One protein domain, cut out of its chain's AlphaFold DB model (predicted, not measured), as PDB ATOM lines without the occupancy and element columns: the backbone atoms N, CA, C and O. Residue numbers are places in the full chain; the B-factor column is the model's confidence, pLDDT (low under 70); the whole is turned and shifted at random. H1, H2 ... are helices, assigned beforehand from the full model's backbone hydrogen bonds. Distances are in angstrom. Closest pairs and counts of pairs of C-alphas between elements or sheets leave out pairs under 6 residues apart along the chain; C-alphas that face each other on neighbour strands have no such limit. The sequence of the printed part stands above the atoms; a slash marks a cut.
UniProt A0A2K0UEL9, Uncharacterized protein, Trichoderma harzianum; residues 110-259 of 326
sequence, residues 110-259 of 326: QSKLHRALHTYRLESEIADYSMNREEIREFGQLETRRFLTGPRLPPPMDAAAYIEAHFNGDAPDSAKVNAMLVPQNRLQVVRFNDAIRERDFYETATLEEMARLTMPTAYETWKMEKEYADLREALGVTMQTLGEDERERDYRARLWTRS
ATOM      1  N   GLN A 110     102.409 116.745 111.941       53.38
ATOM      2  CA  GLN A 110     103.107 115.760 112.776       53.38
ATOM      3  C   GLN A 110     103.851 116.454 113.932       53.38
ATOM      4  O   GLN A 110     104.330 117.580 113.805       53.38
ATOM      5  N   SER A 111     103.867 115.811 115.103       65.44
ATOM      6  CA  SER A 111     104.210 116.428 116.397       65.44
ATOM      7  C   SER A 111     105.664 116.931 116.491       65.44
ATOM      8  O   SER A 111     106.513 116.535 115.694       65.44
ATOM      9  N   LYS A 112     106.007 117.743 117.517       68.56
ATOM     10  CA  LYS A 112     107.426 118.091 117.783       68.56
ATOM     11  C   LYS A 112     108.292 116.832 117.948       68.56
ATOM     12  O   LYS A 112     109.424 116.830 117.482       68.56
ATOM     13  N   LEU A 113     107.744 115.753 118.519       75.25
ATOM     14  CA  LEU A 113     108.413 114.450 118.571       75.25
ATOM     15  C   LEU A 113     108.699 113.900 117.164       75.25
ATOM     16  O   LEU A 113     109.825 113.501 116.903       75.25
ATOM     17  N   HIS A 114     107.735 113.928 116.238       73.00
ATOM     18  CA  HIS A 114     107.981 113.489 114.861       73.00
ATOM     19  C   HIS A 114     109.006 114.374 114.137       73.00
ATOM     20  O   HIS A 114     109.907 113.843 113.497       73.00
ATOM     21  N   ARG A 115     108.931 115.709 114.264       73.19
ATOM     22  CA  ARG A 115     109.929 116.615 113.661       73.19
ATOM     23  C   ARG A 115     111.336 116.400 114.233       73.19
ATOM     24  O   ARG A 115     112.303 116.433 113.474       73.19
ATOM     25  N   ALA A 116     111.453 116.112 115.530       78.38
ATOM     26  CA  ALA A 116     112.718 115.734 116.159       78.38
ATOM     27  C   ALA A 116     113.229 114.369 115.657       78.38
ATOM     28  O   ALA A 116     114.377 114.277 115.245       78.38
ATOM     29  N   LEU A 117     112.376 113.337 115.601       83.69
ATOM     30  CA  LEU A 117     112.732 112.011 115.071       83.69
ATOM     31  C   LEU A 117     113.132 112.054 113.587       83.69
ATOM     32  O   LEU A 117     114.049 111.350 113.179       83.69
ATOM     33  N   HIS A 118     112.467 112.882 112.781       84.25
ATOM     34  CA  HIS A 118     112.819 113.100 111.379       84.25
ATOM     35  C   HIS A 118     114.169 113.817 111.243       84.25
ATOM     36  O   HIS A 118     114.984 113.429 110.417       84.25
ATOM     37  N   THR A 119     114.422 114.838 112.067       87.69
ATOM     38  CA  THR A 119     115.712 115.552 112.089       87.69
ATOM     39  C   THR A 119     116.841 114.605 112.495       87.69
ATOM     40  O   THR A 119     117.804 114.486 111.751       87.69
ATOM     41  N   TYR A 120     116.659 113.827 113.566       89.25
ATOM     42  CA  TYR A 120     117.615 112.808 114.010       89.25
ATOM     43  C   TYR A 120     117.918 111.750 112.935       89.25
ATOM     44  O   TYR A 120     119.068 111.361 112.766       89.25
ATOM     45  N   ARG A 121     116.914 111.314 112.159       89.31
ATOM     46  CA  ARG A 121     117.121 110.391 111.025       89.31
ATOM     47  C   ARG A 121     117.897 111.018 109.868       89.31
ATOM     48  O   ARG A 121     118.690 110.329 109.239       89.31
ATOM     49  N   LEU A 122     117.670 112.300 109.568       90.25
ATOM     50  CA  LEU A 122     118.504 113.009 108.592       90.25
ATOM     51  C   LEU A 122     119.944 113.112 109.107       90.25
ATOM     52  O   LEU A 122     120.869 112.798 108.370       90.25
ATOM     53  N   GLU A 123     120.128 113.497 110.372       93.25
ATOM     54  CA  GLU A 123     121.440 113.591 111.022       93.25
ATOM     55  C   GLU A 123     122.195 112.255 110.990       93.25
ATOM     56  O   GLU A 123     123.364 112.254 110.611       93.25
ATOM     57  N   SER A 124     121.541 111.127 111.302       93.12
ATOM     58  CA  SER A 124     122.176 109.804 111.269       93.12
ATOM     59  C   SER A 124     122.563 109.369 109.854       93.12
ATOM     60  O   SER A 124     123.714 109.023 109.633       93.12
ATOM     61  N   GLU A 125     121.664 109.453 108.866       91.81
ATOM     62  CA  GLU A 125     121.997 109.039 107.488       91.81
ATOM     63  C   GLU A 125     123.068 109.942 106.842       91.81
ATOM     64  O   GLU A 125     123.894 109.470 106.060       91.81
ATOM     65  N   ILE A 126     123.098 111.236 107.196       94.12
ATOM     66  CA  ILE A 126     124.141 112.184 106.773       94.12
ATOM     67  C   ILE A 126     125.476 111.886 107.466       94.12
ATOM     68  O   ILE A 126     126.520 112.010 106.822       94.12
ATOM     69  N   ALA A 127     125.470 111.514 108.750       94.88
ATOM     70  CA  ALA A 127     126.677 111.153 109.492       94.88
ATOM     71  C   ALA A 127     127.270 109.831 108.987       94.88
ATOM     72  O   ALA A 127     128.437 109.809 108.594       94.88
ATOM     73  N   ASP A 128     126.453 108.780 108.904       93.88
ATOM     74  CA  ASP A 128     126.851 107.449 108.444       93.88
ATOM     75  C   ASP A 128     127.407 107.522 107.018       93.88
ATOM     76  O   ASP A 128     128.539 107.102 106.776       93.88
ATOM     77  N   TYR A 129     126.703 108.188 106.090       94.31
ATOM     78  CA  TYR A 129     127.241 108.398 104.744       94.31
ATOM     79  C   TYR A 129     128.538 109.211 104.764       94.31
ATOM     80  O   TYR A 129     129.454 108.913 104.006       94.31
ATOM     81  N   SER A 130     128.666 110.222 105.632       93.25
ATOM     82  CA  SER A 130     129.894 111.021 105.717       93.25
ATOM     83  C   SER A 130     131.115 110.210 106.167       93.25
ATOM     84  O   SER A 130     132.220 110.564 105.753       93.25
ATOM     85  N   MET A 131     130.929 109.153 106.965       91.75
ATOM     86  CA  MET A 131     131.976 108.187 107.321       91.75
ATOM     87  C   MET A 131     132.228 107.209 106.165       91.75
ATOM     88  O   MET A 131     133.343 107.095 105.661       91.75
ATOM     89  N   ASN A 132     131.168 106.574 105.667       91.31
ATOM     90  CA  ASN A 132     131.203 105.558 104.610       91.31
ATOM     91  C   ASN A 132     131.796 106.082 103.283       91.31
ATOM     92  O   ASN A 132     132.433 105.363 102.513       91.31
ATOM     93  N   ARG A 133     131.653 107.386 103.032       91.50
ATOM     94  CA  ARG A 133     132.253 108.135 101.918       91.50
ATOM     95  C   ARG A 133     133.786 108.129 101.920       91.50
ATOM     96  O   ARG A 133     134.391 108.378 100.874       91.50
ATOM     97  N   GLU A 134     134.427 107.858 103.055       90.25
ATOM     98  CA  GLU A 134     135.887 107.743 103.139       90.25
ATOM     99  C   GLU A 134     136.378 106.423 102.525       90.25
ATOM    100  O   GLU A 134     137.359 106.439 101.782       90.25
ATOM    101  N   GLU A 135     135.621 105.327 102.652       88.62
ATOM    102  CA  GLU A 135     135.910 104.079 101.929       88.62
ATOM    103  C   GLU A 135     135.840 104.266 100.410       88.62
ATOM    104  O   GLU A 135     136.696 103.776  99.669       88.62
ATOM    105  N   ILE A 136     134.854 105.032  99.918       90.56
ATOM    106  CA  ILE A 136     134.755 105.353  98.486       90.56
ATOM    107  C   ILE A 136     135.995 106.140  98.030       90.56
ATOM    108  O   ILE A 136     136.475 105.946  96.908       90.56
ATOM    109  N   ARG A 137     136.556 106.990  98.902       91.31
ATOM    110  CA  ARG A 137     137.797 107.738  98.648       91.31
ATOM    111  C   ARG A 137     139.041 106.843  98.671       91.31
ATOM    112  O   ARG A 137     139.960 107.127  97.904       91.31
ATOM    113  N   GLU A 138     139.081 105.799  99.498       90.25
ATOM    114  CA  GLU A 138     140.240 104.910  99.680       90.25
ATOM    115  C   GLU A 138     140.262 103.713  98.711       90.25
ATOM    116  O   GLU A 138     141.266 103.508  98.021       90.25
ATOM    117  N   PHE A 139     139.152 102.981  98.584       87.50
ATOM    118  CA  PHE A 139     139.049 101.722  97.829       87.50
ATOM    119  C   PHE A 139     138.342 101.861  96.475       87.50
ATOM    120  O   PHE A 139     138.572 101.053  95.575       87.50
ATOM    121  N   GLY A 140     137.523 102.902  96.279       86.62
ATOM    122  CA  GLY A 140     136.711 103.072  95.067       86.62
ATOM    123  C   GLY A 140     137.521 103.184  93.771       86.62
ATOM    124  O   GLY A 140     138.708 103.516  93.775       86.62
ATOM    125  N   GLN A 141     136.894 102.957  92.617       88.50
ATOM    126  CA  GLN A 141     137.576 103.175  91.337       88.50
ATOM    127  C   GLN A 141     137.850 104.672  91.117       88.50
ATOM    128  O   GLN A 141     137.150 105.535  91.649       88.50
ATOM    129  N   LEU A 142     138.870 105.011  90.320       87.12
ATOM    130  CA  LEU A 142     139.257 106.413  90.100       87.12
ATOM    131  C   LEU A 142     138.129 107.236  89.448       87.12
ATOM    132  O   LEU A 142     138.047 108.442  89.663       87.12
ATOM    133  N   GLU A 143     137.229 106.591  88.705       85.31
ATOM    134  CA  GLU A 143     136.022 107.224  88.165       85.31
ATOM    135  C   GLU A 143     134.998 107.529  89.265       85.31
ATOM    136  O   GLU A 143     134.555 108.670  89.372       85.31
ATOM    137  N   THR A 144     134.721 106.564  90.146       87.25
ATOM    138  CA  THR A 144     133.889 106.715  91.350       87.25
ATOM    139  C   THR A 144     134.386 107.867  92.237       87.25
ATOM    140  O   THR A 144     133.630 108.789  92.548       87.25
ATOM    141  N   ARG A 145     135.693 107.897  92.550       88.88
ATOM    142  CA  ARG A 145     136.332 108.939  93.384       88.88
ATOM    143  C   ARG A 145     136.160 110.360  92.837       88.88
ATOM    144  O   ARG A 145     136.145 111.308  93.619       88.88
ATOM    145  N   ARG A 146     136.017 110.546  91.514       86.88
ATOM    146  CA  ARG A 146     135.825 111.884  90.915       86.88
ATOM    147  C   ARG A 146     134.516 112.531  91.364       86.88
ATOM    148  O   ARG A 146     134.487 113.754  91.496       86.88
ATOM    149  N   PHE A 147     133.459 111.760  91.611       87.56
ATOM    150  CA  PHE A 147     132.157 112.311  92.004       87.56
ATOM    151  C   PHE A 147     132.158 112.869  93.433       87.56
ATOM    152  O   PHE A 147     131.541 113.902  93.670       87.56
ATOM    153  N   LEU A 148     133.008 112.336  94.321       86.19
ATOM    154  CA  LEU A 148     133.228 112.828  95.694       86.19
ATOM    155  C   LEU A 148     133.839 114.246  95.796       86.19
ATOM    156  O   LEU A 148     134.163 114.712  96.891       86.19
ATOM    157  N   THR A 149     134.050 114.931  94.669       80.00
ATOM    158  CA  THR A 149     134.612 116.294  94.612       80.00
ATOM    159  C   THR A 149     133.561 117.379  94.361       80.00
ATOM    160  O   THR A 149     133.924 118.542  94.192       80.00
ATOM    161  N   GLY A 150     132.273 117.023  94.353       65.31
ATOM    162  CA  GLY A 150     131.153 117.957  94.210       65.31
ATOM    163  C   GLY A 150     130.320 117.740  92.939       65.31
ATOM    164  O   GLY A 150     130.585 116.812  92.167       65.31
ATOM    165  N   PRO A 151     129.298 118.586  92.709       62.25
ATOM    166  CA  PRO A 151     128.290 118.366  91.678       62.25
ATOM    167  C   PRO A 151     128.895 118.346  90.270       62.25
ATOM    168  O   PRO A 151     129.487 119.317  89.796       62.25
ATOM    169  N   ARG A 152     128.705 117.218  89.585       75.12
ATOM    170  CA  ARG A 152     129.118 116.965  88.199       75.12
ATOM    171  C   ARG A 152     127.911 116.508  87.378       75.12
ATOM    172  O   ARG A 152     126.881 116.121  87.932       75.12
ATOM    173  N   LEU A 153     128.049 116.532  86.053       82.88
ATOM    174  CA  LEU A 153     127.097 115.868  85.159       82.88
ATOM    175  C   LEU A 153     127.024 114.364  85.495       82.88
ATOM    176  O   LEU A 153     128.061 113.796  85.854       82.88
ATOM    177  N   PRO A 154     125.848 113.723  85.370       83.62
ATOM    178  CA  PRO A 154     125.730 112.284  85.565       83.62
ATOM    179  C   PRO A 154     126.646 111.525  84.593       83.62
ATOM    180  O   PRO A 154     126.738 111.910  83.421       83.62
ATOM    181  N   PRO A 155     127.302 110.438  85.035       84.81
ATOM    182  CA  PRO A 155     127.894 109.478  84.111       84.81
ATOM    183  C   PRO A 155     126.783 108.764  83.317       84.81
ATOM    184  O   PRO A 155     125.610 108.822  83.704       84.81
ATOM    185  N   PRO A 156     127.116 108.065  82.215       83.38
ATOM    186  CA  PRO A 156     126.171 107.139  81.598       83.38
ATOM    187  C   PRO A 156     125.676 106.122  82.639       83.38
ATOM    188  O   PRO A 156     126.461 105.633  83.451       83.38
ATOM    189  N   MET A 157     124.379 105.809  82.607       79.75
ATOM    190  CA  MET A 157     123.816 104.731  83.421       79.75
ATOM    191  C   MET A 157     124.473 103.405  83.036       79.75
ATOM    192  O   MET A 157     124.545 103.065  81.852       79.75
ATOM    193  N   ASP A 158     124.918 102.652  84.035       79.12
ATOM    194  CA  ASP A 158     125.311 101.260  83.856       79.12
ATOM    195  C   ASP A 158     124.079 100.348  83.669       79.12
ATOM    196  O   ASP A 158     122.922 100.772  83.770       79.12
ATOM    197  N   ALA A 159     124.322  99.072  83.360       75.81
ATOM    198  CA  ALA A 159     123.255  98.110  83.099       75.81
ATOM    199  C   ALA A 159     122.380  97.820  84.334       75.81
ATOM    200  O   ALA A 159     121.193  97.546  84.169       75.81
ATOM    201  N   ALA A 160     122.923  97.908  85.554       72.56
ATOM    202  CA  ALA A 160     122.164  97.676  86.781       72.56
ATOM    203  C   ALA A 160     121.236  98.864  87.074       72.56
ATOM    204  O   ALA A 160     120.040  98.666  87.286       72.56
ATOM    205  N   ALA A 161     121.741 100.094  86.952       75.50
ATOM    206  CA  ALA A 161     120.946 101.316  87.033       75.50
ATOM    207  C   ALA A 161     119.867 101.389  85.934       75.50
ATOM    208  O   ALA A 161     118.757 101.863  86.181       75.50
ATOM    209  N   TYR A 162     120.155 100.893  84.723       76.62
ATOM    210  CA  TYR A 162     119.157 100.774  83.656       76.62
ATOM    211  C   TYR A 162     118.058  99.763  84.005       76.62
ATOM    212  O   TYR A 162     116.880 100.083  83.850       76.62
ATOM    213  N   ILE A 163     118.417  98.581  84.518       74.50
ATOM    214  CA  ILE A 163     117.458  97.579  85.002       74.50
ATOM    215  C   ILE A 163     116.600  98.172  86.128       74.50
ATOM    216  O   ILE A 163     115.375  98.174  86.010       74.50
ATOM    217  N   GLU A 164     117.204  98.755  87.168       71.50
ATOM    218  CA  GLU A 164     116.454  99.370  88.269       71.50
ATOM    219  C   GLU A 164     115.480 100.451  87.764       71.50
ATOM    220  O   GLU A 164     114.310 100.459  88.157       71.50
ATOM    221  N   ALA A 165     115.920 101.333  86.862       73.12
ATOM    222  CA  ALA A 165     115.081 102.401  86.321       73.12
ATOM    223  C   ALA A 165     113.851 101.893  85.542       73.12
ATOM    224  O   ALA A 165     112.879 102.638  85.424       73.12
ATOM    225  N   HIS A 166     113.867 100.653  85.038       69.50
ATOM    226  CA  HIS A 166     112.722 100.031  84.362       69.50
ATOM    227  C   HIS A 166     111.854  99.192  85.313       69.50
ATOM    228  O   HIS A 166     110.631  99.212  85.193       69.50
ATOM    229  N   PHE A 167     112.449  98.501  86.291       66.81
ATOM    230  CA  PHE A 167     111.698  97.709  87.275       66.81
ATOM    231  C   PHE A 167     111.018  98.556  88.367       66.81
ATOM    232  O   PHE A 167     110.039  98.108  88.961       66.81
ATOM    233  N   ASN A 168     111.478  99.787  88.622       64.56
ATOM    234  CA  ASN A 168     110.886 100.666  89.639       64.56
ATOM    235  C   ASN A 168     109.522 101.285  89.262       64.56
ATOM    236  O   ASN A 168     108.862 101.828  90.155       64.56
ATOM    237  N   GLY A 169     109.092 101.194  87.996       67.25
ATOM    238  CA  GLY A 169     107.815 101.730  87.502       67.25
ATOM    239  C   GLY A 169     107.704 103.260  87.587       67.25
ATOM    240  O   GLY A 169     108.707 103.966  87.524       67.25
ATOM    241  N   ASP A 170     106.486 103.773  87.789       66.00
ATOM    242  CA  ASP A 170     106.181 105.216  87.902       66.00
ATOM    243  C   ASP A 170     106.716 105.892  89.189       66.00
ATOM    244  O   ASP A 170     106.365 107.032  89.504       66.00
ATOM    245  N   ALA A 171     107.536 105.200  89.986       70.88
ATOM    246  CA  ALA A 171     108.045 105.731  91.243       70.88
ATOM    247  C   ALA A 171     109.026 106.906  91.022       70.88
ATOM    248  O   ALA A 171     109.849 106.865  90.102       70.88
ATOM    249  N   PRO A 172     109.001 107.942  91.884       76.06
ATOM    250  CA  PRO A 172     109.942 109.051  91.789       76.06
ATOM    251  C   PRO A 172     111.375 108.568  92.047       76.06
ATOM    252  O   PRO A 172     111.687 108.029  93.106       76.06
ATOM    253  N   ASP A 173     112.247 108.786  91.067       83.31
ATOM    254  CA  ASP A 173     113.675 108.471  91.126       83.31
ATOM    255  C   ASP A 173     114.476 109.707  91.560       83.31
ATOM    256  O   ASP A 173     114.394 110.770  90.934       83.31
ATOM    257  N   SER A 174     115.279 109.560  92.614       86.62
ATOM    258  CA  SER A 174     116.138 110.599  93.194       86.62
ATOM    259  C   SER A 174     117.245 111.084  92.254       86.62
ATOM    260  O   SER A 174     117.803 112.151  92.495       86.62
ATOM    261  N   ALA A 175     117.522 110.422  91.124       86.25
ATOM    262  CA  ALA A 175     118.306 111.056  90.060       86.25
ATOM    263  C   ALA A 175     117.563 112.269  89.454       86.25
ATOM    264  O   ALA A 175     118.173 113.310  89.189       86.25
ATOM    265  N   LYS A 176     116.234 112.178  89.297       84.56
ATOM    266  CA  LYS A 176     115.375 113.149  88.591       84.56
ATOM    267  C   LYS A 176     114.702 114.167  89.518       84.56
ATOM    268  O   LYS A 176     114.597 115.332  89.147       84.56
ATOM    269  N   VAL A 177     114.264 113.756  90.711       85.94
ATOM    270  CA  VAL A 177     113.643 114.639  91.726       85.94
ATOM    271  C   VAL A 177     114.577 114.876  92.920       85.94
ATOM    272  O   VAL A 177     115.664 114.310  92.957       85.94
ATOM    273  N   ASN A 178     114.192 115.729  93.873       87.00
ATOM    274  CA  ASN A 178     114.912 115.888  95.145       87.00
ATOM    275  C   ASN A 178     114.665 114.670  96.061       87.00
ATOM    276  O   ASN A 178     113.544 114.154  96.102       87.00
ATOM    277  N   ALA A 179     115.688 114.236  96.803       88.44
ATOM    278  CA  ALA A 179     115.645 113.065  97.685       88.44
ATOM    279  C   ALA A 179     114.459 113.050  98.672       88.44
ATOM    280  O   ALA A 179     113.873 111.996  98.903       88.44
ATOM    281  N   MET A 180     114.025 114.206  99.191       86.31
ATOM    282  CA  MET A 180     112.904 114.302 100.142       86.31
ATOM    283  C   MET A 180     111.528 113.960  99.541       86.31
ATOM    284  O   MET A 180     110.544 113.867 100.272       86.31
ATOM    285  N   LEU A 181     111.438 113.789  98.218       85.12
ATOM    286  CA  LEU A 181     110.232 113.343  97.511       85.12
ATOM    287  C   LEU A 181     110.239 111.832  97.212       85.12
ATOM    288  O   LEU A 181     109.298 111.323  96.601       85.12
ATOM    289  N   VAL A 182     111.292 111.119  97.621       85.69
ATOM    290  CA  VAL A 182     111.515 109.693  97.359       85.69
ATOM    291  C   VAL A 182     111.400 108.910  98.676       85.69
ATOM    292  O   VAL A 182     111.869 109.386  99.709       85.69
ATOM    293  N   PRO A 183     110.777 107.714  98.696       84.81
ATOM    294  CA  PRO A 183     110.762 106.866  99.888       84.81
ATOM    295  C   PRO A 183     112.181 106.554 100.385       84.81
ATOM    296  O   PRO A 183     113.036 106.179  99.588       84.81
ATOM    297  N   GLN A 184     112.423 106.661 101.698       83.69
ATOM    298  CA  GLN A 184     113.767 106.542 102.293       83.69
ATOM    299  C   GLN A 184     114.491 105.234 101.900       83.69
ATOM    300  O   GLN A 184     115.675 105.258 101.592       83.69
ATOM    301  N   ASN A 185     113.766 104.115 101.795       84.38
ATOM    302  CA  ASN A 185     114.289 102.806 101.369       84.38
ATOM    303  C   ASN A 185     114.599 102.679  99.856       84.38
ATOM    304  O   ASN A 185     114.971 101.605  99.379       84.38
ATOM    305  N   ARG A 186     114.411 103.752  99.081       85.94
ATOM    306  CA  ARG A 186     114.788 103.867  97.661       85.94
ATOM    307  C   ARG A 186     115.903 104.894  97.422       85.94
ATOM    308  O   ARG A 186     116.318 105.058  96.277       85.94
ATOM    309  N   LEU A 187     116.378 105.565  98.473       91.00
ATOM    310  CA  LEU A 187     117.575 106.399  98.408       91.00
ATOM    311  C   LEU A 187     118.807 105.495  98.333       91.00
ATOM    312  O   LEU A 187     118.942 104.547  99.110       91.00
ATOM    313  N   GLN A 188     119.707 105.794  97.403       92.56
ATOM    314  CA  GLN A 188     120.947 105.049  97.240       92.56
ATOM    315  C   GLN A 188     121.880 105.237  98.446       92.56
ATOM    316  O   GLN A 188     122.536 104.281  98.846       92.56
ATOM    317  N   VAL A 189     121.873 106.420  99.076       93.50
ATOM    318  CA  VAL A 189     122.630 106.700 100.313       93.50
ATOM    319  C   VAL A 189     122.270 105.711 101.422       93.50
ATOM    320  O   VAL A 189     123.153 105.106 102.023       93.50
ATOM    321  N   VAL A 190     120.971 105.508 101.657       93.00
ATOM    322  CA  VAL A 190     120.468 104.629 102.725       93.00
ATOM    323  C   VAL A 190     120.823 103.175 102.424       93.00
ATOM    324  O   VAL A 190     121.369 102.491 103.280       93.00
ATOM    325  N   ARG A 191     120.623 102.727 101.176       92.50
ATOM    326  CA  ARG A 191     121.016 101.378 100.737       92.50
ATOM    327  C   ARG A 191     122.513 101.113 100.870       92.50
ATOM    328  O   ARG A 191     122.888  99.992 101.179       92.50
ATOM    329  N   PHE A 192     123.362 102.107 100.620       92.69
ATOM    330  CA  PHE A 192     124.810 101.974 100.780       92.69
ATOM    331  C   PHE A 192     125.217 101.930 102.259       92.69
ATOM    332  O   PHE A 192     126.062 101.119 102.627       92.69
ATOM    333  N   ASN A 193     124.566 102.722 103.118       93.31
ATOM    334  CA  ASN A 193     124.729 102.626 104.570       93.31
ATOM    335  C   ASN A 193     124.286 101.243 105.090       93.31
ATOM    336  O   ASN A 193     125.015 100.618 105.857       93.31
ATOM    337  N   ASP A 194     123.141 100.726 104.634       92.00
ATOM    338  CA  ASP A 194     122.656  99.381 104.973       92.00
ATOM    339  C   ASP A 194     123.594  98.280 104.449       92.00
ATOM    340  O   ASP A 194     124.006  97.418 105.219       92.00
ATOM    341  N   ALA A 195     124.044  98.362 103.194       90.19
ATOM    342  CA  ALA A 195     125.017  97.432 102.608       90.19
ATOM    343  C   ALA A 195     126.424  97.509 103.240       90.19
ATOM    344  O   ALA A 195     127.258  96.645 102.971       90.19
ATOM    345  N   ILE A 196     126.700  98.520 104.071       89.62
ATOM    346  CA  ILE A 196     127.875  98.583 104.951       89.62
ATOM    347  C   ILE A 196     127.582  97.910 106.291       89.62
ATOM    348  O   ILE A 196     128.343  97.030 106.685       89.62
ATOM    349  N   ARG A 197     126.457  98.239 106.942       88.62
ATOM    350  CA  ARG A 197     125.997  97.592 108.189       88.62
ATOM    351  C   ARG A 197     125.846  96.068 108.020       88.62
ATOM    352  O   ARG A 197     126.115  95.309 108.943       88.62
ATOM    353  N   GLU A 198     125.459  95.597 106.831       87.19
ATOM    354  CA  GLU A 198     125.368  94.168 106.503       87.19
ATOM    355  C   GLU A 198     126.737  93.465 106.381       87.19
ATOM    356  O   GLU A 198     126.799  92.240 106.496       87.19
ATOM    357  N   ARG A 199     127.849  94.197 106.207       82.62
ATOM    358  CA  ARG A 199     129.201  93.605 106.187       82.62
ATOM    359  C   ARG A 199     129.637  93.098 107.555       82.62
ATOM    360  O   ARG A 199     130.374  92.119 107.616       82.62
ATOM    361  N   ASP A 200     129.175  93.727 108.634       70.25
ATOM    362  CA  ASP A 200     129.595  93.412 110.006       70.25
ATOM    363  C   ASP A 200     129.241  91.969 110.426       70.25
ATOM    364  O   ASP A 200     129.811  91.435 111.375       70.25
ATOM    365  N   PHE A 201     128.349  91.297 109.684       77.44
ATOM    366  CA  PHE A 201     128.015  89.880 109.863       77.44
ATOM    367  C   PHE A 201     129.003  88.901 109.188       77.44
ATOM    368  O   PHE A 201     128.909  87.692 109.409       77.44
ATOM    369  N   TYR A 202     129.953  89.374 108.373       76.69
ATOM    370  CA  TYR A 202     130.914  88.543 107.633       76.69
ATOM    371  C   TYR A 202     132.265  88.430 108.362       76.69
ATOM    372  O   TYR A 202     133.306  88.822 107.837       76.69
ATOM    373  N   GLU A 203     132.258  87.819 109.554       66.12
ATOM    374  CA  GLU A 203     133.414  87.676 110.472       66.12
ATOM    375  C   GLU A 203     134.722  87.139 109.840       66.12
ATOM    376  O   GLU A 203     135.797  87.275 110.423       66.12
ATOM    377  N   THR A 204     134.654  86.490 108.672       75.50
ATOM    378  CA  THR A 204     135.781  85.798 108.024       75.50
ATOM    379  C   THR A 204     136.406  86.529 106.831       75.50
ATOM    380  O   THR A 204     137.357  86.001 106.256       75.50
ATOM    381  N   ALA A 205     135.873  87.676 106.398       77.44
ATOM    382  CA  ALA A 205     136.349  88.392 105.208       77.44
ATOM    383  C   ALA A 205     137.298  89.551 105.566       77.44
ATOM    384  O   ALA A 205     137.148  90.193 106.604       77.44
ATOM    385  N   THR A 206     138.279  89.857 104.707       82.31
ATOM    386  CA  THR A 206     139.124  91.045 104.922       82.31
ATOM    387  C   THR A 206     138.391  92.328 104.527       82.31
ATOM    388  O   THR A 206     137.535  92.323 103.641       82.31
ATOM    389  N   LEU A 207     138.754  93.460 105.145       79.88
ATOM    390  CA  LEU A 207     138.128  94.759 104.863       79.88
ATOM    391  C   LEU A 207     138.226  95.150 103.376       79.88
ATOM    392  O   LEU A 207     137.258  95.659 102.820       79.88
ATOM    393  N   GLU A 208     139.340  94.837 102.701       81.31
ATOM    394  CA  GLU A 208     139.469  95.044 101.251       81.31
ATOM    395  C   GLU A 208     138.484  94.201 100.429       81.31
ATOM    396  O   GLU A 208     137.953  94.680  99.427       81.31
ATOM    397  N   GLU A 209     138.242  92.946 100.811       82.69
ATOM    398  CA  GLU A 209     137.298  92.065 100.113       82.69
ATOM    399  C   GLU A 209     135.854  92.518 100.343       82.69
ATOM    400  O   GLU A 209     135.089  92.626  99.383       82.69
ATOM    401  N   MET A 210     135.501  92.864 101.586       83.25
ATOM    402  CA  MET A 210     134.175  93.384 101.932       83.25
ATOM    403  C   MET A 210     133.877  94.712 101.225       83.25
ATOM    404  O   MET A 210     132.809  94.859 100.623       83.25
ATOM    405  N   ALA A 211     134.836  95.646 101.208       81.88
ATOM    406  CA  ALA A 211     134.714  96.892 100.458       81.88
ATOM    407  C   ALA A 211     134.482  96.616  98.963       81.88
ATOM    408  O   ALA A 211     133.517  97.109  98.387       81.88
ATOM    409  N   ARG A 212     135.294  95.755  98.327       80.44
ATOM    410  CA  ARG A 212     135.158  95.412  96.893       80.44
ATOM    411  C   ARG A 212     133.797  94.816  96.518       80.44
ATOM    412  O   ARG A 212     133.337  95.084  95.412       80.44
ATOM    413  N   LEU A 213     133.167  94.036  97.398       83.12
ATOM    414  CA  LEU A 213     131.838  93.444  97.166       83.12
ATOM    415  C   LEU A 213     130.700  94.475  97.151       83.12
ATOM    416  O   LEU A 213     129.633  94.198  96.609       83.12
ATOM    417  N   THR A 214     130.924  95.645  97.748       86.62
ATOM    418  CA  THR A 214     129.897  96.656  98.044       86.62
ATOM    419  C   THR A 214     130.283  98.057  97.550       86.62
ATOM    420  O   THR A 214     129.594  99.031  97.849       86.62
ATOM    421  N   MET A 215     131.372  98.183  96.779       90.12
ATOM    422  CA  MET A 215     131.771  99.454  96.179       90.12
ATOM    423  C   MET A 215     130.698  99.927  95.182       90.12
ATOM    424  O   MET A 215     130.453  99.226  94.197       90.12
ATOM    425  N   PRO A 216     130.121 101.129  95.360       91.06
ATOM    426  CA  PRO A 216     129.110 101.666  94.459       91.06
ATOM    427  C   PRO A 216     129.677 101.948  93.064       91.06
ATOM    428  O   PRO A 216     130.848 102.327  92.900       91.06
ATOM    429  N   THR A 217     128.824 101.853  92.043       90.69
ATOM    430  CA  THR A 217     129.185 102.273  90.684       90.69
ATOM    431  C   THR A 217     129.423 103.786  90.612       90.69
ATOM    432  O   THR A 217     129.094 104.564  91.518       90.69
ATOM    433  N   ALA A 218     130.001 104.245  89.499       90.00
ATOM    434  CA  ALA A 218     130.142 105.673  89.228       90.00
ATOM    435  C   ALA A 218     128.776 106.393  89.177       90.00
ATOM    436  O   ALA A 218     128.670 107.530  89.642       90.00
ATOM    437  N   TYR A 219     127.733 105.735  88.651       89.88
ATOM    438  CA  TYR A 219     126.378 106.287  88.588       89.88
ATOM    439  C   TYR A 219     125.718 106.328  89.967       89.88
ATOM    440  O   TYR A 219     125.176 107.364  90.355       89.88
ATOM    441  N   GLU A 220     125.832 105.247  90.740       90.75
ATOM    442  CA  GLU A 220     125.343 105.202  92.120       90.75
ATOM    443  C   GLU A 220     126.021 106.264  92.990       90.75
ATOM    444  O   GLU A 220     125.342 106.982  93.713       90.75
ATOM    445  N   THR A 221     127.337 106.452  92.864       92.00
ATOM    446  CA  THR A 221     128.067 107.476  93.634       92.00
ATOM    447  C   THR A 221     127.679 108.895  93.226       92.00
ATOM    448  O   THR A 221     127.515 109.753  94.087       92.00
ATOM    449  N   TRP A 222     127.467 109.161  91.932       92.19
ATOM    450  CA  TRP A 222     126.900 110.440  91.489       92.19
ATOM    451  C   TRP A 222     125.504 110.681  92.091       92.19
ATOM    452  O   TRP A 222     125.218 111.780  92.573       92.19
ATOM    453  N   LYS A 223     124.653 109.646  92.108       92.12
ATOM    454  CA  LYS A 223     123.306 109.696  92.687       92.12
ATOM    455  C   LYS A 223     123.355 109.927  94.204       92.12
ATOM    456  O   LYS A 223     122.617 110.775  94.698       92.12
ATOM    457  N   MET A 224     124.268 109.270  94.919       93.50
ATOM    458  CA  MET A 224     124.466 109.454  96.360       93.50
ATOM    459  C   MET A 224     125.002 110.836  96.725       93.50
ATOM    460  O   MET A 224     124.485 111.453  97.647       93.50
ATOM    461  N   GLU A 225     125.976 111.378  95.990       93.56
ATOM    462  CA  GLU A 225     126.475 112.740  96.236       93.56
ATOM    463  C   GLU A 225     125.382 113.802  96.015       93.56
ATOM    464  O   GLU A 225     125.350 114.814  96.718       93.56
ATOM    465  N   LYS A 226     124.449 113.559  95.082       92.69
ATOM    466  CA  LYS A 226     123.253 114.393  94.905       92.69
ATOM    467  C   LYS A 226     122.267 114.230  96.070       92.69
ATOM    468  O   LYS A 226     121.853 115.230  96.649       92.69
ATOM    469  N   GLU A 227     121.908 112.998  96.428       93.19
ATOM    470  CA  GLU A 227     121.006 112.716  97.554       93.19
ATOM    471  C   GLU A 227     121.550 113.288  98.872       93.19
ATOM    472  O   GLU A 227     120.808 113.903  99.626       93.19
ATOM    473  N   TYR A 228     122.853 113.172  99.122       93.44
ATOM    474  CA  TYR A 228     123.533 113.755 100.277       93.44
ATOM    475  C   TYR A 228     123.420 115.287 100.317       93.44
ATOM    476  O   TYR A 228     123.199 115.860 101.385       93.44
ATOM    477  N   ALA A 229     123.518 115.963  99.167       92.31
ATOM    478  CA  ALA A 229     123.289 117.404  99.080       92.31
ATOM    479  C   ALA A 229     121.821 117.770  99.379       92.31
ATOM    480  O   ALA A 229     121.579 118.636 100.221       92.31
ATOM    481  N   ASP A 230     120.860 117.063  98.767       91.62
ATOM    482  CA  ASP A 230     119.419 117.231  99.020       91.62
ATOM    483  C   ASP A 230     119.075 117.017 100.514       91.62
ATOM    484  O   ASP A 230     118.327 117.798 101.107       91.62
ATOM    485  N   LEU A 231     119.645 115.982 101.146       91.50
ATOM    486  CA  LEU A 231     119.452 115.649 102.562       91.50
ATOM    487  C   LEU A 231     120.070 116.710 103.489       91.50
ATOM    488  O   LEU A 231     119.450 117.082 104.487       91.50
ATOM    489  N   ARG A 232     121.258 117.244 103.167       93.44
ATOM    490  CA  ARG A 232     121.885 118.325 103.954       93.44
ATOM    491  C   ARG A 232     121.139 119.654 103.835       93.44
ATOM    492  O   ARG A 232     121.056 120.371 104.832       93.44
ATOM    493  N   GLU A 233     120.567 119.971 102.673       90.56
ATOM    494  CA  GLU A 233     119.655 121.114 102.532       90.56
ATOM    495  C   GLU A 233     118.397 120.908 103.389       90.56
ATOM    496  O   GLU A 233     118.039 121.781 104.184       90.56
ATOM    497  N   ALA A 234     117.781 119.722 103.314       87.56
ATOM    498  CA  ALA A 234     116.606 119.376 104.108       87.56
ATOM    499  C   ALA A 234     116.861 119.458 105.623       87.56
ATOM    500  O   ALA A 234     116.041 120.030 106.341       87.56
ATOM    501  N   LEU A 235     118.008 118.964 106.107       89.44
ATOM    502  CA  LEU A 235     118.416 119.089 107.510       89.44
ATOM    503  C   LEU A 235     118.574 120.562 107.919       89.44
ATOM    504  O   LEU A 235     118.073 120.979 108.963       89.44
ATOM    505  N   GLY A 236     119.211 121.379 107.072       86.19
ATOM    506  CA  GLY A 236     119.326 122.820 107.299       86.19
ATOM    507  C   GLY A 236     117.963 123.505 107.451       86.19
ATOM    508  O   GLY A 236     117.799 124.358 108.326       86.19
ATOM    509  N   VAL A 237     116.970 123.097 106.657       84.81
ATOM    510  CA  VAL A 237     115.585 123.581 106.764       84.81
ATOM    511  C   VAL A 237     114.896 123.066 108.035       84.81
ATOM    512  O   VAL A 237     114.291 123.867 108.752       84.81
ATOM    513  N   THR A 238     114.993 121.775 108.385       83.00
ATOM    514  CA  THR A 238     114.324 121.264 109.600       83.00
ATOM    515  C   THR A 238     114.900 121.891 110.869       83.00
ATOM    516  O   THR A 238     114.121 122.345 111.711       83.00
ATOM    517  N   MET A 239     116.226 122.032 110.973       82.69
ATOM    518  CA  MET A 239     116.883 122.727 112.088       82.69
ATOM    519  C   MET A 239     116.432 124.188 112.216       82.69
ATOM    520  O   MET A 239     116.157 124.647 113.327       82.69
ATOM    521  N   GLN A 240     116.272 124.913 111.102       80.00
ATOM    522  CA  GLN A 240     115.721 126.274 111.126       80.00
ATOM    523  C   GLN A 240     114.299 126.299 111.706       80.00
ATOM    524  O   GLN A 240     114.033 127.109 112.596       80.00
ATOM    525  N   THR A 241     113.414 125.379 111.296       76.00
ATOM    526  CA  THR A 241     112.042 125.314 111.845       76.00
ATOM    527  C   THR A 241     111.994 124.917 113.326       76.00
ATOM    528  O   THR A 241     111.139 125.411 114.059       76.00
ATOM    529  N   LEU A 242     112.927 124.088 113.811       73.00
ATOM    530  CA  LEU A 242     113.060 123.784 115.243       73.00
ATOM    531  C   LEU A 242     113.543 125.012 116.034       73.00
ATOM    532  O   LEU A 242     113.007 125.312 117.101       73.00
ATOM    533  N   GLY A 243     114.477 125.784 115.473       75.62
ATOM    534  CA  GLY A 243     114.875 127.082 116.017       75.62
ATOM    535  C   GLY A 243     113.769 128.148 115.958       75.62
ATOM    536  O   GLY A 243     113.847 129.144 116.676       75.62
ATOM    537  N   GLU A 244     112.737 127.979 115.126       74.31
ATOM    538  CA  GLU A 244     111.529 128.823 115.111       74.31
ATOM    539  C   GLU A 244     110.504 128.390 116.158       74.31
ATOM    540  O   GLU A 244     110.065 129.244 116.928       74.31
ATOM    541  N   ASP A 245     110.218 127.088 116.279       69.50
ATOM    542  CA  ASP A 245     109.450 126.505 117.395       69.50
ATOM    543  C   ASP A 245     109.973 127.013 118.752       69.50
ATOM    544  O   ASP A 245     109.202 127.337 119.658       69.50
ATOM    545  N   GLU A 246     111.297 127.058 118.913       75.56
ATOM    546  CA  GLU A 246     111.940 127.431 120.171       75.56
ATOM    547  C   GLU A 246     111.953 128.940 120.397       75.56
ATOM    548  O   GLU A 246     111.597 129.371 121.492       75.56
ATOM    549  N   ARG A 247     112.209 129.756 119.365       74.81
ATOM    550  CA  ARG A 247     112.008 131.214 119.445       74.81
ATOM    551  C   ARG A 247     110.554 131.578 119.753       74.81
ATOM    552  O   ARG A 247     110.323 132.509 120.525       74.81
ATOM    553  N   GLU A 248     109.576 130.847 119.215       72.31
ATOM    554  CA  GLU A 248     108.163 131.072 119.531       72.31
ATOM    555  C   GLU A 248     107.817 130.620 120.957       72.31
ATOM    556  O   GLU A 248     107.146 131.354 121.685       72.31
ATOM    557  N   ARG A 249     108.313 129.455 121.401       71.25
ATOM    558  CA  ARG A 249     108.185 128.988 122.791       71.25
ATOM    559  C   ARG A 249     108.734 130.024 123.769       71.25
ATOM    560  O   ARG A 249     108.062 130.333 124.752       71.25
ATOM    561  N   ASP A 250     109.904 130.583 123.482       74.19
ATOM    562  CA  ASP A 250     110.551 131.602 124.306       74.19
ATOM    563  C   ASP A 250     109.787 132.929 124.294       74.19
ATOM    564  O   ASP A 250     109.572 133.535 125.344       74.19
ATOM    565  N   TYR A 251     109.313 133.370 123.127       71.62
ATOM    566  CA  TYR A 251     108.463 134.554 123.003       71.62
ATOM    567  C   TYR A 251     107.162 134.401 123.806       71.62
ATOM    568  O   TYR A 251     106.827 135.272 124.612       71.62
ATOM    569  N   ARG A 252     106.475 133.259 123.668       67.06
ATOM    570  CA  ARG A 252     105.291 132.910 124.467       67.06
ATOM    571  C   ARG A 252     105.634 132.892 125.962       67.06
ATOM    572  O   ARG A 252     104.946 133.542 126.740       67.06
ATOM    573  N   ALA A 253     106.717 132.231 126.381       68.38
ATOM    574  CA  ALA A 253     107.164 132.193 127.780       68.38
ATOM    575  C   ALA A 253     107.437 133.595 128.361       68.38
ATOM    576  O   ALA A 253     107.059 133.874 129.500       68.38
ATOM    577  N   ARG A 254     108.023 134.498 127.568       66.69
ATOM    578  CA  ARG A 254     108.263 135.906 127.934       66.69
ATOM    579  C   ARG A 254     106.968 136.723 128.019       66.69
ATOM    580  O   ARG A 254     106.890 137.630 128.845       66.69
ATOM    581  N   LEU A 255     105.938 136.401 127.229       62.66
ATOM    582  CA  LEU A 255     104.594 136.965 127.416       62.66
ATOM    583  C   LEU A 255     103.980 136.495 128.744       62.66
ATOM    584  O   LEU A 255     103.535 137.338 129.519       62.66
ATOM    585  N   TRP A 256     104.037 135.191 129.051       52.84
ATOM    586  CA  TRP A 256     103.502 134.628 130.301       52.84
ATOM    587  C   TRP A 256     104.185 135.190 131.563       52.84
ATOM    588  O   TRP A 256     103.501 135.453 132.553       52.84
ATOM    589  N   THR A 257     105.508 135.403 131.553       54.28
ATOM    590  CA  THR A 257     106.234 135.968 132.709       54.28
ATOM    591  C   THR A 257     106.066 137.479 132.851       54.28
ATOM    592  O   THR A 257     106.029 137.983 133.973       54.28
ATOM    593  N   ARG A 258     105.900 138.223 131.748       48.50
ATOM    594  CA  ARG A 258     105.654 139.676 131.791       48.50
ATOM    595  C   ARG A 258     104.218 140.034 132.208       48.50
ATOM    596  O   ARG A 258     103.966 141.180 132.570       48.50
ATOM    597  N   SER A 259     103.294 139.071 132.212       47.25
ATOM    598  CA  SER A 259     101.900 139.225 132.654       47.25
ATOM    599  C   SER A 259     101.644 138.678 134.069       47.25
ATOM    600  O   SER A 259     100.661 137.970 134.296       47.25
TER     601      SER A 259
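Overview. This is residues 110 to 259 of the 326 residues of an uncharacterized protein of Trichoderma harzianum (UniProt A0A2K0UEL9). Two long helices, H6 and H1, run side by side in opposite directions, and short helices gather as a head where H6 begins and H1 ends. H4 crosses H1 and meets H6 with its first residues, 188 to 189, alone, H5 folds back on H4, and H2 packs on the beginning of H6, whose residues 246 to 258 stick out as an arm. The printed part has 150 residues with six named helices, H1 to H6 along the chain, and no named strand: all helix. It is loose, with a radius of gyration of the C-alphas of 19.2 A, and elongated, spanning 67 by 38 by 27 A.

Arrangement. Start at H6, residues 218 to 258. With residues 228 to 242 alone it touches H1, residues 112 to 138, opposite ways at a shallow tilt of 33 degrees, only just short of steep; the closest C-alphas, of Leu 122 and Leu 235, are 6.2 A apart. H2, residues 142 to 147, touches H6, the closest C-alphas being Thr 144 and Ala 218 at 4.4 A. Look next at H4, residues 188 to 201: it touches H6 about perpendicular at 80 degrees, with C-alphas 189 and 224 closest at 5.2 A. H4 and H5, residues 207 to 214, form a hairpin, with C-alphas 199 and 210 closest at 6.5 A. H3, residues 159 to 167, touches no helix. Every O i to N i+4 pair is within hydrogen-bond range in H3 and H6, against 20 of 23 in H1, 1 of 2 in H2, 7 of 10 in H4 and 3 of 4 in H5.

Along the chain. Find C-alpha 112 at (107.426, 118.091, 117.783); from there H1 runs 39.7 A. H4 covers 21.0 A. H6 runs 59.7 A from C-alpha 218 at (130.142, 105.673, 89.228) to C-alpha 258 at (105.654, 139.676, 131.791).

Size, cuts and confidence. The farthest C-alphas, of Thr 204 and Ser 259, are 67.9 A apart. The printed part has no cut; the links H2 to H3 and H3 to H4 are long. Look for pLDDT under 70 at, among others, residues 166 to 170 and 252 to 259.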